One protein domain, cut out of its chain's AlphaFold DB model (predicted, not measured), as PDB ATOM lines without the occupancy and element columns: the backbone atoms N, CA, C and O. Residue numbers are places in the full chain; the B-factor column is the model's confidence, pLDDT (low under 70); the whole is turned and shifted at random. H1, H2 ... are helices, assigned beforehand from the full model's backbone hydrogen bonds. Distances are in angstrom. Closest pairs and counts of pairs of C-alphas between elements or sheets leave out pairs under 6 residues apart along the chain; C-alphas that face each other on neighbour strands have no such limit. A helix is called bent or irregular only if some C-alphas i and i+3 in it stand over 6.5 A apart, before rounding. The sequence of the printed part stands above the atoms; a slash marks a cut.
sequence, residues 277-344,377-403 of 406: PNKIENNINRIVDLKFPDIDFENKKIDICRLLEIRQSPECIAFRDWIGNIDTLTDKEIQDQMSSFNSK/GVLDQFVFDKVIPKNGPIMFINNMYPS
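What this domain is: This is residues 277 to 344 and 377 to 403 of the 406 residues of an uncharacterized protein of Lentisphaeria bacterium (UniProt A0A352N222). A small knot of crossed helices has a thin arm sticking out at one end and a long loop bulging at the other. H6 packs across H3 at the core, H4 packs on H6 and on one end of H1, and the short H2 sits at the rim near the end of H6, while H5, most of which stands free within residues 377 to 386, makes the arm. The printed part has 95 residues with six named helices in the order H1 to H6 and no named strand, and the class is all helix. It is only just compact, close to loose, with a radius of gyration of the C-alphas of 14.8 A, and it is elongated, spanning 52 by 33 by 27 A.

How they stand to each other: The longest helix is H1, residues 277 to 291. With residues 287 to 291 alone it touches H4, residues 331 to 339, the closest C-alphas being those of Leu 290 and Gln 335, 7.3 A apart. H1 and H4 run the same way at a steep tilt of 65 degrees. With residues 280 to 284 alone H1 only just touches H3, residues 314 to 323, with 3 pairs of C-alphas within 8 A; the closest C-alphas are those of Asn 283 and Ile 323, 6.4 A apart. The lines of H1 and H3 are about perpendicular at 71 degrees, only just beyond steep. H3 touches H6, residues 392 to 400, with 15 pairs of C-alphas within 8 A, the closest being those of Glu 315 and Gly 392, 4.0 A apart. H3 and H6 run opposite ways at a steep tilt of 66 degrees. H4 touches H6, about perpendicular at 74 degrees, and their closest C-alphas are those of Met 338 and Ile 394, 5.5 A apart. H1 and H6 are only just apart, at 8.3 A. The helix packing is mostly crossed, with 0 of these 4 touching pairs at a shallow tilt. H2, residues 304 to 310, is close to H6 but not clearly touching it; the closest C-alphas are those of Ile 310 and Met 400, 6.8 A apart, at a shallow tilt of 32 degrees, opposite ways. H5, residues 380 to 387, touches no helix and is apart from H6. In H1, H2, H3, H4, H5 and H6 every pair of O i and N i+4 is within hydrogen-bond range.

Where its parts are: H1 begins at C-alpha 277 (102.891, 142.465, 77.219) and is 21.2 A long from first to last C-alpha. H3, residues 314 to 323, measures 14.3 A, and H4, residues 331 to 339, measures 12.2 A. H2 spans residues 304 to 310. H5 begins at C-alpha 380 (125.410, 137.224, 102.294) and ends at residue 387. H6, residues 392 to 400, ends at C-alpha 400 (103.631, 124.549, 91.529); it is neither bent nor irregular, but only just: C-alphas 397 and 400 are 6.2 A apart.

The domain as a whole: The two C-alphas farthest apart are those of Asn 299 and Gly 377, 53.5 A. Residues 296 to 301 and residues 377 to 386, of which 380 to 386 belong to H5, stand free; the body without them spans 33 by 29 by 25 A. The link from H1 to H2, residues 292 to 303, is long, while those from H2 to H3 and from H5 to H6 are tight. Residues 345 to 376 are cut out, and C-alphas 344 and 377 are 25.9 A apart across the cut, which falls in the link from H4 to H5. The mean pLDDT of the printed part is 75.3, and residues 339 to 344 and 377 to 391 are under 70.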
ATOM      1  N   PRO A 277     103.672 143.458  76.479       71.88
ATOM      2  CA  PRO A 277     102.891 142.465  77.219       71.88
ATOM      3  C   PRO A 277     102.509 141.258  76.355       71.88
ATOM      4  O   PRO A 277     102.514 140.137  76.853       71.88
ATOM      5  N   ASN A 278     102.289 141.450  75.047       76.19
ATOM      6  CA  ASN A 278     102.001 140.345  74.129       76.19
ATOM      7  C   ASN A 278     103.192 139.388  74.017       76.19
ATOM      8  O   ASN A 278     103.004 138.190  73.844       76.19
ATOM      9  N   LYS A 279     104.420 139.904  74.144       76.94
ATOM     10  CA  LYS A 279     105.641 139.090  74.139       76.94
ATOM     11  C   LYS A 279     105.683 138.167  75.356       76.94
ATOM     12  O   LYS A 279     105.856 136.965  75.206       76.94
ATOM     13  N   ILE A 280     105.444 138.718  76.547       80.00
ATOM     14  CA  ILE A 280     105.409 137.949  77.800       80.00
ATOM     15  C   ILE A 280     104.264 136.922  77.767       80.00
ATOM     16  O   ILE A 280     104.462 135.769  78.150       80.00
ATOM     17  N   GLU A 281     103.091 137.304  77.250       83.44
ATOM     18  CA  GLU A 281     101.960 136.387  77.052       83.44
ATOM     19  C   GLU A 281     102.284 135.256  76.062       83.44
ATOM     20  O   GLU A 281     101.971 134.094  76.327       83.44
ATOM     21  N   ASN A 282     102.951 135.557  74.946       84.81
ATOM     22  CA  ASN A 282     103.392 134.542  73.990       84.81
ATOM     23  C   ASN A 282     104.417 133.591  74.615       84.81
ATOM     24  O   ASN A 282     104.325 132.384  74.411       84.81
ATOM     25  N   ASN A 283     105.338 134.113  75.425       87.00
ATOM     26  CA  ASN A 283     106.350 133.317  76.107       87.00
ATOM     27  C   ASN A 283     105.732 132.336  77.112       87.00
ATOM     28  O   ASN A 283     106.108 131.163  77.111       87.00
ATOM     29  N   ILE A 284     104.744 132.757  77.916       88.19
ATOM     30  CA  ILE A 284     104.065 131.822  78.835       88.19
ATOM     31  C   ILE A 284     103.236 130.801  78.079       88.19
ATOM     32  O   ILE A 284     103.275 129.628  78.435       88.19
ATOM     33  N   ASN A 285     102.538 131.209  77.018       87.88
ATOM     34  CA  ASN A 285     101.790 130.266  76.195       87.88
ATOM     35  C   ASN A 285     102.732 129.218  75.595       87.88
ATOM     36  O   ASN A 285     102.481 128.033  75.768       87.88
ATOM     37  N   ARG A 286     103.861 129.642  75.022       88.44
ATOM     38  CA  ARG A 286     104.900 128.761  74.479       88.44
ATOM     39  C   ARG A 286     105.435 127.780  75.525       88.44
ATOM     40  O   ARG A 286     105.487 126.589  75.258       88.44
ATOM     41  N   ILE A 287     105.779 128.243  76.730       88.69
ATOM     42  CA  ILE A 287     106.245 127.368  77.823       88.69
ATOM     43  C   ILE A 287     105.170 126.356  78.228       88.69
ATOM     44  O   ILE A 287     105.459 125.167  78.358       88.69
ATOM     45  N   VAL A 288     103.936 126.824  78.437       87.12
ATOM     46  CA  VAL A 288     102.814 125.974  78.847       87.12
ATOM     47  C   VAL A 288     102.507 124.942  77.767       87.12
ATOM     48  O   VAL A 288     102.331 123.780  78.104       87.12
ATOM     49  N   ASP A 289     102.518 125.323  76.493       88.19
ATOM     50  CA  ASP A 289     102.231 124.421  75.374       88.19
ATOM     51  C   ASP A 289     103.352 123.391  75.166       88.19
ATOM     52  O   ASP A 289     103.072 122.226  74.898       88.19
ATOM     53  N   LEU A 290     104.618 123.772  75.375       86.94
ATOM     54  CA  LEU A 290     105.752 122.842  75.311       86.94
ATOM     55  C   LEU A 290     105.764 121.840  76.471       86.94
ATOM     56  O   LEU A 290     106.193 120.702  76.289       86.94
ATOM     57  N   LYS A 291     105.373 122.268  77.677       85.62
ATOM     58  CA  LYS A 291     105.467 121.438  78.888       85.62
ATOM     59  C   LYS A 291     104.190 120.656  79.180       85.62
ATOM     60  O   LYS A 291     104.255 119.574  79.763       85.62
ATOM     61  N   PHE A 292     103.048 121.210  78.799       85.31
ATOM     62  CA  PHE A 292     101.719 120.724  79.137       85.31
ATOM     63  C   PHE A 292     100.759 120.769  77.933       85.31
ATOM     64  O   PHE A 292      99.693 121.386  78.030       85.31
ATOM     65  N   PRO A 293     101.099 120.106  76.812       80.81
ATOM     66  CA  PRO A 293     100.301 120.152  75.584       80.81
ATOM     67  C   PRO A 293      98.864 119.643  75.776       80.81
ATOM     68  O   PRO A 293      97.954 120.102  75.092       80.81
ATOM     69  N   ASP A 294      98.649 118.755  76.752       80.19
ATOM     70  CA  ASP A 294      97.369 118.078  76.990       80.19
ATOM     71  C   ASP A 294      96.542 118.686  78.141       80.19
ATOM     72  O   ASP A 294      95.591 118.063  78.627       80.19
ATOM     73  N   ILE A 295      96.889 119.877  78.659       78.56
ATOM     74  CA  ILE A 295      96.028 120.521  79.666       78.56
ATOM     75  C   ILE A 295      94.748 121.016  79.000       78.56
ATOM     76  O   ILE A 295      94.708 122.057  78.346       78.56
ATOM     77  N   ASP A 296      93.667 120.303  79.285       80.31
ATOM     78  CA  ASP A 296      92.316 120.776  79.047       80.31
ATOM     79  C   ASP A 296      91.883 121.744  80.161       80.31
ATOM     80  O   ASP A 296      91.445 121.347  81.244       80.31
ATOM     81  N   PHE A 297      92.039 123.040  79.898       77.69
ATOM     82  CA  PHE A 297      91.632 124.097  80.825       77.69
ATOM     83  C   PHE A 297      90.115 124.155  81.042       77.69
ATOM     84  O   PHE A 297      89.690 124.684  82.064       77.69
ATOM     85  N   GLU A 298      89.298 123.668  80.103       74.75
ATOM     86  CA  GLU A 298      87.840 123.787  80.199       74.75
ATOM     87  C   GLU A 298      87.228 122.705  81.092       74.75
ATOM     88  O   GLU A 298      86.227 122.970  81.762       74.75
ATOM     89  N   ASN A 299      87.853 121.525  81.136       78.06
ATOM     90  CA  ASN A 299      87.351 120.372  81.885       78.06
ATOM     91  C   ASN A 299      88.084 120.102  83.209       78.06
ATOM     92  O   ASN A 299      87.576 119.341  84.035       78.06
ATOM     93  N   LYS A 300      89.245 120.723  83.459       80.75
ATOM     94  CA  LYS A 300      89.939 120.606  84.752       80.75
ATOM     95  C   LYS A 300      89.408 121.586  85.791       80.75
ATOM     96  O   LYS A 300      89.093 122.739  85.491       80.75
ATOM     97  N   LYS A 301      89.379 121.153  87.054       85.81
ATOM     98  CA  LYS A 301      89.005 122.032  88.161       85.81
ATOM     99  C   LYS A 301      90.188 122.929  88.507       85.81
ATOM    100  O   LYS A 301      91.262 122.446  88.855       85.81
ATOM    101  N   ILE A 302      89.984 124.242  88.463       91.94
ATOM    102  CA  ILE A 302      91.032 125.208  88.800       91.94
ATOM    103  C   ILE A 302      90.937 125.578  90.278       91.94
ATOM    104  O   ILE A 302      89.939 126.136  90.738       91.94
ATOM    105  N   ASP A 303      92.004 125.312  91.024       94.06
ATOM    106  CA  ASP A 303      92.159 125.802  92.387       94.06
ATOM    107  C   ASP A 303      92.698 127.237  92.376       94.06
ATOM    108  O   ASP A 303      93.904 127.497  92.427       94.06
ATOM    109  N   ILE A 304      91.771 128.195  92.320       95.38
ATOM    110  CA  ILE A 304      92.122 129.615  92.344       95.38
ATOM    111  C   ILE A 304      92.794 130.027  93.660       95.38
ATOM    112  O   ILE A 304      93.615 130.939  93.661       95.38
ATOM    113  N   CYS A 305      92.495 129.358  94.780       94.56
ATOM    114  CA  CYS A 305      93.135 129.664  96.061       94.56
ATOM    115  C   CYS A 305      94.614 129.307  95.989       94.56
ATOM    116  O   CYS A 305      95.469 130.134  96.304       94.56
ATOM    117  N   ARG A 306      94.903 128.104  95.483       95.25
ATOM    118  CA  ARG A 306      96.266 127.634  95.281       95.25
ATOM    119  C   ARG A 306      97.034 128.526  94.310       95.25
ATOM    120  O   ARG A 306      98.187 128.858  94.572       95.25
ATOM    121  N   LEU A 307      96.395 128.973  93.228       95.12
ATOM    122  CA  LEU A 307      96.988 129.949  92.312       95.12
ATOM    123  C   LEU A 307      97.358 131.248  93.037       95.12
ATOM    124  O   LEU A 307      98.474 131.737  92.879       95.12
ATOM    125  N   LEU A 308      96.448 131.810  93.839       94.75
ATOM    126  CA  LEU A 308      96.699 133.060  94.564       94.75
ATOM    127  C   LEU A 308      97.848 132.929  95.576       94.75
ATOM    128  O   LEU A 308      98.634 133.867  95.702       94.75
ATOM    129  N   GLU A 309      97.982 131.774  96.231       93.69
ATOM    130  CA  GLU A 309      99.113 131.455  97.115       93.69
ATOM    131  C   GLU A 309     100.437 131.381  96.347       93.69
ATOM    132  O   GLU A 309     101.399 132.072  96.681       93.69
ATOM    133  N   ILE A 310     100.481 130.571  95.283       93.31
ATOM    134  CA  ILE A 310     101.689 130.351  94.477       93.31
ATOM    135  C   ILE A 310     102.193 131.662  93.876       93.31
ATOM    136  O   ILE A 310     103.396 131.870  93.779       93.31
ATOM    137  N   ARG A 311     101.294 132.570  93.485       92.50
ATOM    138  CA  ARG A 311     101.668 133.858  92.884       92.50
ATOM    139  C   ARG A 311     102.575 134.719  93.756       92.50
ATOM    140  O   ARG A 311     103.255 135.582  93.205       92.50
ATOM    141  N   GLN A 312     102.546 134.529  95.069       87.38
ATOM    142  CA  GLN A 312     103.391 135.259  96.013       87.38
ATOM    143  C   GLN A 312     104.664 134.486  96.376       87.38
ATOM    144  O   GLN A 312     105.473 134.972  97.165       87.38
ATOM    145  N   SER A 313     104.858 133.286  95.822       89.12
ATOM    146  CA  SER A 313     106.022 132.467  96.123       89.12
ATOM    147  C   SER A 313     107.284 133.002  95.429       89.12
ATOM    148  O   SER A 313     107.200 133.539  94.314       89.12
ATOM    149  N   PRO A 314     108.471 132.827  96.040       84.75
ATOM    150  CA  PRO A 314     109.744 133.189  95.418       84.75
ATOM    151  C   PRO A 314     109.951 132.536  94.045       84.75
ATOM    152  O   PRO A 314     110.504 133.154  93.140       84.75
ATOM    153  N   GLU A 315     109.472 131.305  93.863       87.19
ATOM    154  CA  GLU A 315     109.570 130.549  92.613       87.19
ATOM    155  C   GLU A 315     108.736 131.181  91.496       87.19
ATOM    156  O   GLU A 315     109.217 131.312  90.371       87.19
ATOM    157  N   CYS A 316     107.504 131.611  91.796       87.75
ATOM    158  CA  CYS A 316     106.654 132.286  90.815       87.75
ATOM    159  C   CYS A 316     107.218 133.663  90.441       87.75
ATOM    160  O   CYS A 316     107.210 134.031  89.269       87.75
ATOM    161  N   ILE A 317     107.768 134.404  91.409       84.94
ATOM    162  CA  ILE A 317     108.436 135.688  91.150       84.94
ATOM    163  C   ILE A 317     109.662 135.479  90.250       84.94
ATOM    164  O   ILE A 317     109.786 136.141  89.222       84.94
ATOM    165  N   ALA A 318     110.516 134.502  90.568       83.38
ATOM    166  CA  ALA A 318     111.672 134.165  89.738       83.38
ATOM    167  C   ALA A 318     111.258 133.724  88.323       83.38
ATOM    168  O   ALA A 318     111.926 134.062  87.347       83.38
ATOM    169  N   PHE A 319     110.139 133.005  88.192       87.06
ATOM    170  CA  PHE A 319     109.570 132.639  86.896       87.06
ATOM    171  C   PHE A 319     109.136 133.866  86.073       87.06
ATOM    172  O   PHE A 319     109.438 133.920  84.881       87.06
ATOM    173  N   ARG A 320     108.489 134.870  86.691       85.62
ATOM    174  CA  ARG A 320     108.122 136.140  86.023       85.62
ATOM    175  C   ARG A 320     109.339 136.907  85.507       85.62
ATOM    176  O   ARG A 320     109.295 137.473  84.420       85.62
ATOM    177  N   ASP A 321     110.423 136.921  86.273       78.75
ATOM    178  CA  ASP A 321     111.650 137.603  85.857       78.75
ATOM    179  C   ASP A 321     112.360 136.831  84.730       78.75
ATOM    180  O   ASP A 321     112.880 137.424  83.782       78.75
ATOM    181  N   TRP A 322     112.340 135.495  84.784       82.31
ATOM    182  CA  TRP A 322     112.919 134.639  83.746       82.31
ATOM    183  C   TRP A 322     112.178 134.767  82.411       82.31
ATOM    184  O   TRP A 322     112.813 134.972  81.377       82.31
ATOM    185  N   ILE A 323     110.842 134.721  82.419       81.75
ATOM    186  CA  ILE A 323     110.028 134.692  81.195       81.75
ATOM    187  C   ILE A 323     110.138 135.960  80.339       81.75
ATOM    188  O   ILE A 323     109.977 135.907  79.118       81.75
ATOM    189  N   GLY A 324     110.456 137.096  80.962       72.50
ATOM    190  CA  GLY A 324     110.718 138.347  80.253       72.50
ATOM    191  C   GLY A 324     111.971 138.312  79.369       72.50
ATOM    192  O   GLY A 324     112.146 139.213  78.555       72.50
ATOM    193  N   ASN A 325     112.824 137.288  79.512       71.69
ATOM    194  CA  ASN A 325     114.156 137.221  78.905       71.69
ATOM    195  C   ASN A 325     114.387 135.993  77.999       71.69
ATOM    196  O   ASN A 325     115.506 135.784  77.538       71.69
ATOM    197  N   ILE A 326     113.368 135.168  77.724       74.56
ATOM    198  CA  ILE A 326     113.546 133.894  76.991       74.56
ATOM    199  C   ILE A 326     113.508 134.020  75.462       74.56
ATOM    200  O   ILE A 326     113.594 133.015  74.763       74.56
ATOM    201  N   ASP A 327     113.351 135.223  74.914       70.25
ATOM    202  CA  ASP A 327     113.099 135.409  73.475       70.25
ATOM    203  C   ASP A 327     114.272 135.001  72.583       70.25
ATOM    204  O   ASP A 327     114.094 134.752  71.394       70.25
ATOM    205  N   THR A 328     115.476 134.930  73.148       72.56
ATOM    206  CA  THR A 328     116.670 134.445  72.452       72.56
ATOM    207  C   THR A 328     116.800 132.923  72.483       72.56
ATOM    208  O   THR A 328     117.753 132.402  71.916       72.56
ATOM    209  N   LEU A 329     115.895 132.213  73.167       77.25
ATOM    210  CA  LEU A 329     115.957 130.765  73.356       77.25
ATOM    211  C   LEU A 329     115.028 130.033  72.380       77.25
ATOM    212  O   LEU A 329     113.863 130.396  72.187       77.25
ATOM    213  N   THR A 330     115.534 128.950  71.804       83.94
ATOM    214  CA  THR A 330     114.796 127.969  70.997       83.94
ATOM    215  C   THR A 330     113.909 127.070  71.865       83.94
ATOM    216  O   THR A 330     114.090 126.981  73.079       83.94
ATOM    217  N   ASP A 331     112.932 126.381  71.258       85.38
ATOM    218  CA  ASP A 331     112.025 125.477  71.993       85.38
ATOM    219  C   ASP A 331     112.798 124.372  72.711       85.38
ATOM    220  O   ASP A 331     112.503 124.049  73.860       85.38
ATOM    221  N   LYS A 332     113.837 123.852  72.050       82.62
ATOM    222  CA  LYS A 332     114.735 122.851  72.615       82.62
ATOM    223  C   LYS A 332     115.497 123.398  73.821       82.62
ATOM    224  O   LYS A 332     115.505 122.754  74.858       82.62
ATOM    225  N   GLU A 333     116.063 124.603  73.737       79.19
ATOM    226  CA  GLU A 333     116.762 125.224  74.874       79.19
ATOM    227  C   GLU A 333     115.825 125.498  76.057       79.19
ATOM    228  O   GLU A 333     116.219 125.321  77.210       79.19
ATOM    229  N   ILE A 334     114.576 125.894  75.791       80.94
ATOM    230  CA  ILE A 334     113.552 126.062  76.830       80.94
ATOM    231  C   ILE A 334     113.227 124.706  77.475       80.94
ATOM    232  O   ILE A 334     113.215 124.598  78.701       80.94
ATOM    233  N   GLN A 335     113.014 123.653  76.682       80.62
ATOM    234  CA  GLN A 335     112.774 122.295  77.186       80.62
ATOM    235  C   GLN A 335     113.966 121.738  77.980       80.62
ATOM    236  O   GLN A 335     113.768 121.147  79.046       80.62
ATOM    237  N   ASP A 336     115.193 121.972  77.521       75.62
ATOM    238  CA  ASP A 336     116.429 121.561  78.192       75.62
ATOM    239  C   ASP A 336     116.580 122.275  79.547       75.62
ATOM    240  O   ASP A 336     116.905 121.639  80.555       75.62
ATOM    241  N   GLN A 337     116.258 123.574  79.616       74.94
ATOM    242  CA  GLN A 337     116.228 124.330  80.875       74.94
ATOM    243  C   GLN A 337     115.135 123.831  81.831       74.94
ATOM    244  O   GLN A 337     115.371 123.740  83.032       74.94
ATOM    245  N   MET A 338     113.953 123.465  81.327       74.19
ATOM    246  CA  MET A 338     112.844 122.971  82.160       74.19
ATOM    247  C   MET A 338     113.029 121.527  82.655       74.19
ATOM    248  O   MET A 338     112.429 121.141  83.663       74.19
ATOM    249  N   SER A 339     113.800 120.712  81.933       67.62
ATOM    250  CA  SER A 339     114.065 119.301  82.256       67.62
ATOM    251  C   SER A 339     115.300 119.107  83.139       67.62
ATOM    252  O   SER A 339     115.385 118.133  83.889       67.62
ATOM    253  N   SER A 340     116.241 120.048  83.107       57.97
ATOM    254  CA  SER A 340     117.484 119.947  83.859       57.97
ATOM    255  C   SER A 340     117.325 120.391  85.314       57.97
ATOM    256  O   SER A 340     117.454 121.567  85.632       57.97
ATOM    257  N   PHE A 341     117.165 119.445  86.242       51.31
ATOM    258  CA  PHE A 341     117.259 119.738  87.684       51.31
ATOM    259  C   PHE A 341     118.679 120.159  88.134       51.31
ATOM    260  O   PHE A 341     118.834 120.682  89.236       51.31
ATOM    261  N   ASN A 342     119.705 119.924  87.298       41.81
ATOM    262  CA  ASN A 342     121.127 120.019  87.661       41.81
ATOM    263  C   ASN A 342     122.073 120.570  86.568       41.81
ATOM    264  O   ASN A 342     123.290 120.417  86.697       41.81
ATOM    265  N   SER A 343     121.591 121.202  85.491       38.03
ATOM    266  CA  SER A 343     122.498 121.741  84.462       38.03
ATOM    267  C   SER A 343     122.737 123.243  84.639       38.03
ATOM    268  O   SER A 343     121.854 124.025  84.980       38.03
ATOM    269  N   LYS A 344     124.010 123.612  84.505       43.41
ATOM    270  CA  LYS A 344     124.596 124.933  84.748       43.41
ATOM    271  C   LYS A 344     123.757 126.049  84.115       43.41
ATOM    272  O   LYS A 344     123.579 126.065  82.902       43.41
ATOM    273  N   GLY A 377     130.807 140.840 105.443       38.56
ATOM    274  CA  GLY A 377     131.642 140.242 104.393       38.56
ATOM    275  C   GLY A 377     131.321 138.794 104.019       38.56
ATOM    276  O   GLY A 377     131.736 138.355 102.956       38.56
ATOM    277  N   VAL A 378     130.641 138.020 104.877       38.00
ATOM    278  CA  VAL A 378     130.616 136.544 104.725       38.00
ATOM    279  C   VAL A 378     129.234 135.909 104.950       38.00
ATOM    280  O   VAL A 378     129.026 134.752 104.594       38.00
ATOM    281  N   LEU A 379     128.241 136.648 105.457       31.64
ATOM    282  CA  LEU A 379     126.889 136.105 105.675       31.64
ATOM    283  C   LEU A 379     125.969 136.182 104.442       31.64
ATOM    284  O   LEU A 379     125.002 135.424 104.368       31.64
ATOM    285  N   ASP A 380     126.293 137.012 103.447       41.44
ATOM    286  CA  ASP A 380     125.410 137.224 102.294       41.44
ATOM    287  C   ASP A 380     125.346 136.014 101.352       41.44
ATOM    288  O   ASP A 380     124.281 135.724 100.816       41.44
ATOM    289  N   GLN A 381     126.425 135.240 101.198       38.31
ATOM    290  CA  GLN A 381     126.442 134.112 100.257       38.31
ATOM    291  C   GLN A 381     125.641 132.900 100.766       38.31
ATOM    292  O   GLN A 381     124.996 132.205  99.985       38.31
ATOM    293  N   PHE A 382     125.653 132.647 102.081       37.03
ATOM    294  CA  PHE A 382     125.022 131.465 102.677       37.03
ATOM    295  C   PHE A 382     123.504 131.625 102.830       37.03
ATOM    296  O   PHE A 382     122.768 130.655 102.675       37.03
ATOM    297  N   VAL A 383     123.024 132.847 103.091       43.34
ATOM    298  CA  VAL A 383     121.585 133.154 103.137       43.34
ATOM    299  C   VAL A 383     121.006 133.212 101.722       43.34
ATOM    300  O   VAL A 383     119.940 132.648 101.489       43.34
ATOM    301  N   PHE A 384     121.726 133.775 100.744       42.16
ATOM    302  CA  PHE A 384     121.302 133.729  99.340       42.16
ATOM    303  C   PHE A 384     121.182 132.307  98.793       42.16
ATOM    304  O   PHE A 384     120.190 131.986  98.142       42.16
ATOM    305  N   ASP A 385     122.159 131.449  99.095       36.81
ATOM    306  CA  ASP A 385     122.178 130.072  98.599       36.81
ATOM    307  C   ASP A 385     121.166 129.150  99.309       36.81
ATOM    308  O   ASP A 385     120.851 128.085  98.775       36.81
ATOM    309  N   LYS A 386     120.623 129.546 100.476       39.59
ATOM    310  CA  LYS A 386     119.580 128.794 101.208       39.59
ATOM    311  C   LYS A 386     118.156 129.336 101.049       39.59
ATOM    312  O   LYS A 386     117.222 128.570 101.263       39.59
ATOM    313  N   VAL A 387     117.972 130.621 100.729       41.47
ATOM    314  CA  VAL A 387     116.647 131.282 100.738       41.47
ATOM    315  C   VAL A 387     116.025 131.394  99.342       41.47
ATOM    316  O   VAL A 387     114.806 131.478  99.228       41.47
ATOM    317  N   ILE A 388     116.818 131.318  98.270       41.84
ATOM    318  CA  ILE A 388     116.308 131.245  96.896       41.84
ATOM    319  C   ILE A 388     116.800 129.921  96.306       41.84
ATOM    320  O   ILE A 388     117.999 129.794  96.042       41.84
ATOM    321  N   PRO A 389     115.933 128.913  96.085       43.97
ATOM    322  CA  PRO A 389     116.366 127.731  95.365       43.97
ATOM    323  C   PRO A 389     116.897 128.185  94.005       43.97
ATOM    324  O   PRO A 389     116.193 128.868  93.258       43.97
ATOM    325  N   LYS A 390     118.124 127.771  93.660       53.31
ATOM    326  CA  LYS A 390     118.823 128.067  92.389       53.31
ATOM    327  C   LYS A 390     118.042 127.643  91.119       53.31
ATOM    328  O   LYS A 390     118.523 127.851  90.013       53.31
ATOM    329  N   ASN A 391     116.819 127.124  91.288       66.62
ATOM    330  CA  ASN A 391     115.922 126.527  90.305       66.62
ATOM    331  C   ASN A 391     114.490 127.122  90.334       66.62
ATOM    332  O   ASN A 391     113.562 126.452  89.892       66.62
ATOM    333  N   GLY A 392     114.266 128.335  90.861       76.62
ATOM    334  CA  GLY A 392     112.926 128.938  91.031       76.62
ATOM    335  C   GLY A 392     111.951 128.763  89.846       76.62
ATOM    336  O   GLY A 392     110.894 128.162  90.039       76.62
ATOM    337  N   PRO A 393     112.300 129.171  88.607       82.12
ATOM    338  CA  PRO A 393     111.438 128.981  87.436       82.12
ATOM    339  C   PRO A 393     111.088 127.512  87.153       82.12
ATOM    340  O   PRO A 393     109.952 127.192  86.808       82.12
ATOM    341  N   ILE A 394     112.056 126.611  87.347       81.75
ATOM    342  CA  ILE A 394     111.918 125.166  87.124       81.75
ATOM    343  C   ILE A 394     111.005 124.553  88.190       81.75
ATOM    344  O   ILE A 394     110.117 123.763  87.881       81.75
ATOM    345  N   MET A 395     111.191 124.934  89.453       82.88
ATOM    346  CA  MET A 395     110.359 124.477  90.565       82.88
ATOM    347  C   MET A 395     108.918 124.969  90.415       82.88
ATOM    348  O   MET A 395     107.981 124.193  90.623       82.88
ATOM    349  N   PHE A 396     108.735 126.223  89.993       89.31
ATOM    350  CA  PHE A 396     107.420 126.754  89.671       89.31
ATOM    351  C   PHE A 396     106.751 125.926  88.570       89.31
ATOM    352  O   PHE A 396     105.668 125.388  88.799       89.31
ATOM    353  N   ILE A 397     107.394 125.782  87.404       88.25
ATOM    354  CA  ILE A 397     106.756 125.143  86.250       88.25
ATOM    355  C   ILE A 397     106.531 123.643  86.466       88.25
ATOM    356  O   ILE A 397     105.497 123.137  86.054       88.25
ATOM    357  N   ASN A 398     107.442 122.929  87.138       85.00
ATOM    358  CA  ASN A 398     107.337 121.476  87.307       85.00
ATOM    359  C   ASN A 398     106.421 121.059  88.465       85.00
ATOM    360  O   ASN A 398     105.762 120.030  88.358       85.00
ATOM    361  N   ASN A 399     106.362 121.835  89.553       86.06
ATOM    362  CA  ASN A 399     105.683 121.402  90.781       86.06
ATOM    363  C   ASN A 399     104.490 122.289  91.141       86.06
ATOM    364  O   ASN A 399     103.432 121.793  91.530       86.06
ATOM    365  N   MET A 400     104.644 123.611  91.036       90.88
ATOM    366  CA  MET A 400     103.631 124.549  91.529       90.88
ATOM    367  C   MET A 400     102.533 124.782  90.495       90.88
ATOM    368  O   MET A 400     101.357 124.661  90.833       90.88
ATOM    369  N   TYR A 401     102.894 125.046  89.238       90.88
ATOM    370  CA  TYR A 401     101.937 125.297  88.162       90.88
ATOM    371  C   TYR A 401     100.938 124.137  87.968       90.88
ATOM    372  O   TYR A 401      99.737 124.407  87.981       90.88
ATOM    373  N   PRO A 402     101.354 122.851  87.912       90.06
ATOM    374  CA  PRO A 402     100.410 121.737  87.805       90.06
ATOM    375  C   PRO A 402      99.457 121.635  88.995       90.06
ATOM    376  O   PRO A 402      98.306 121.261  88.809       90.06
ATOM    377  N   SER A 403      99.898 122.017  90.202       90.88
ATOM    378  CA  SER A 403      99.073 121.933  91.420       90.88
ATOM    379  C   SER A 403      97.856 122.869  91.422       90.88
ATOM    380  O   SER A 403      96.979 122.732  92.273       90.88
TER     381      SER A 403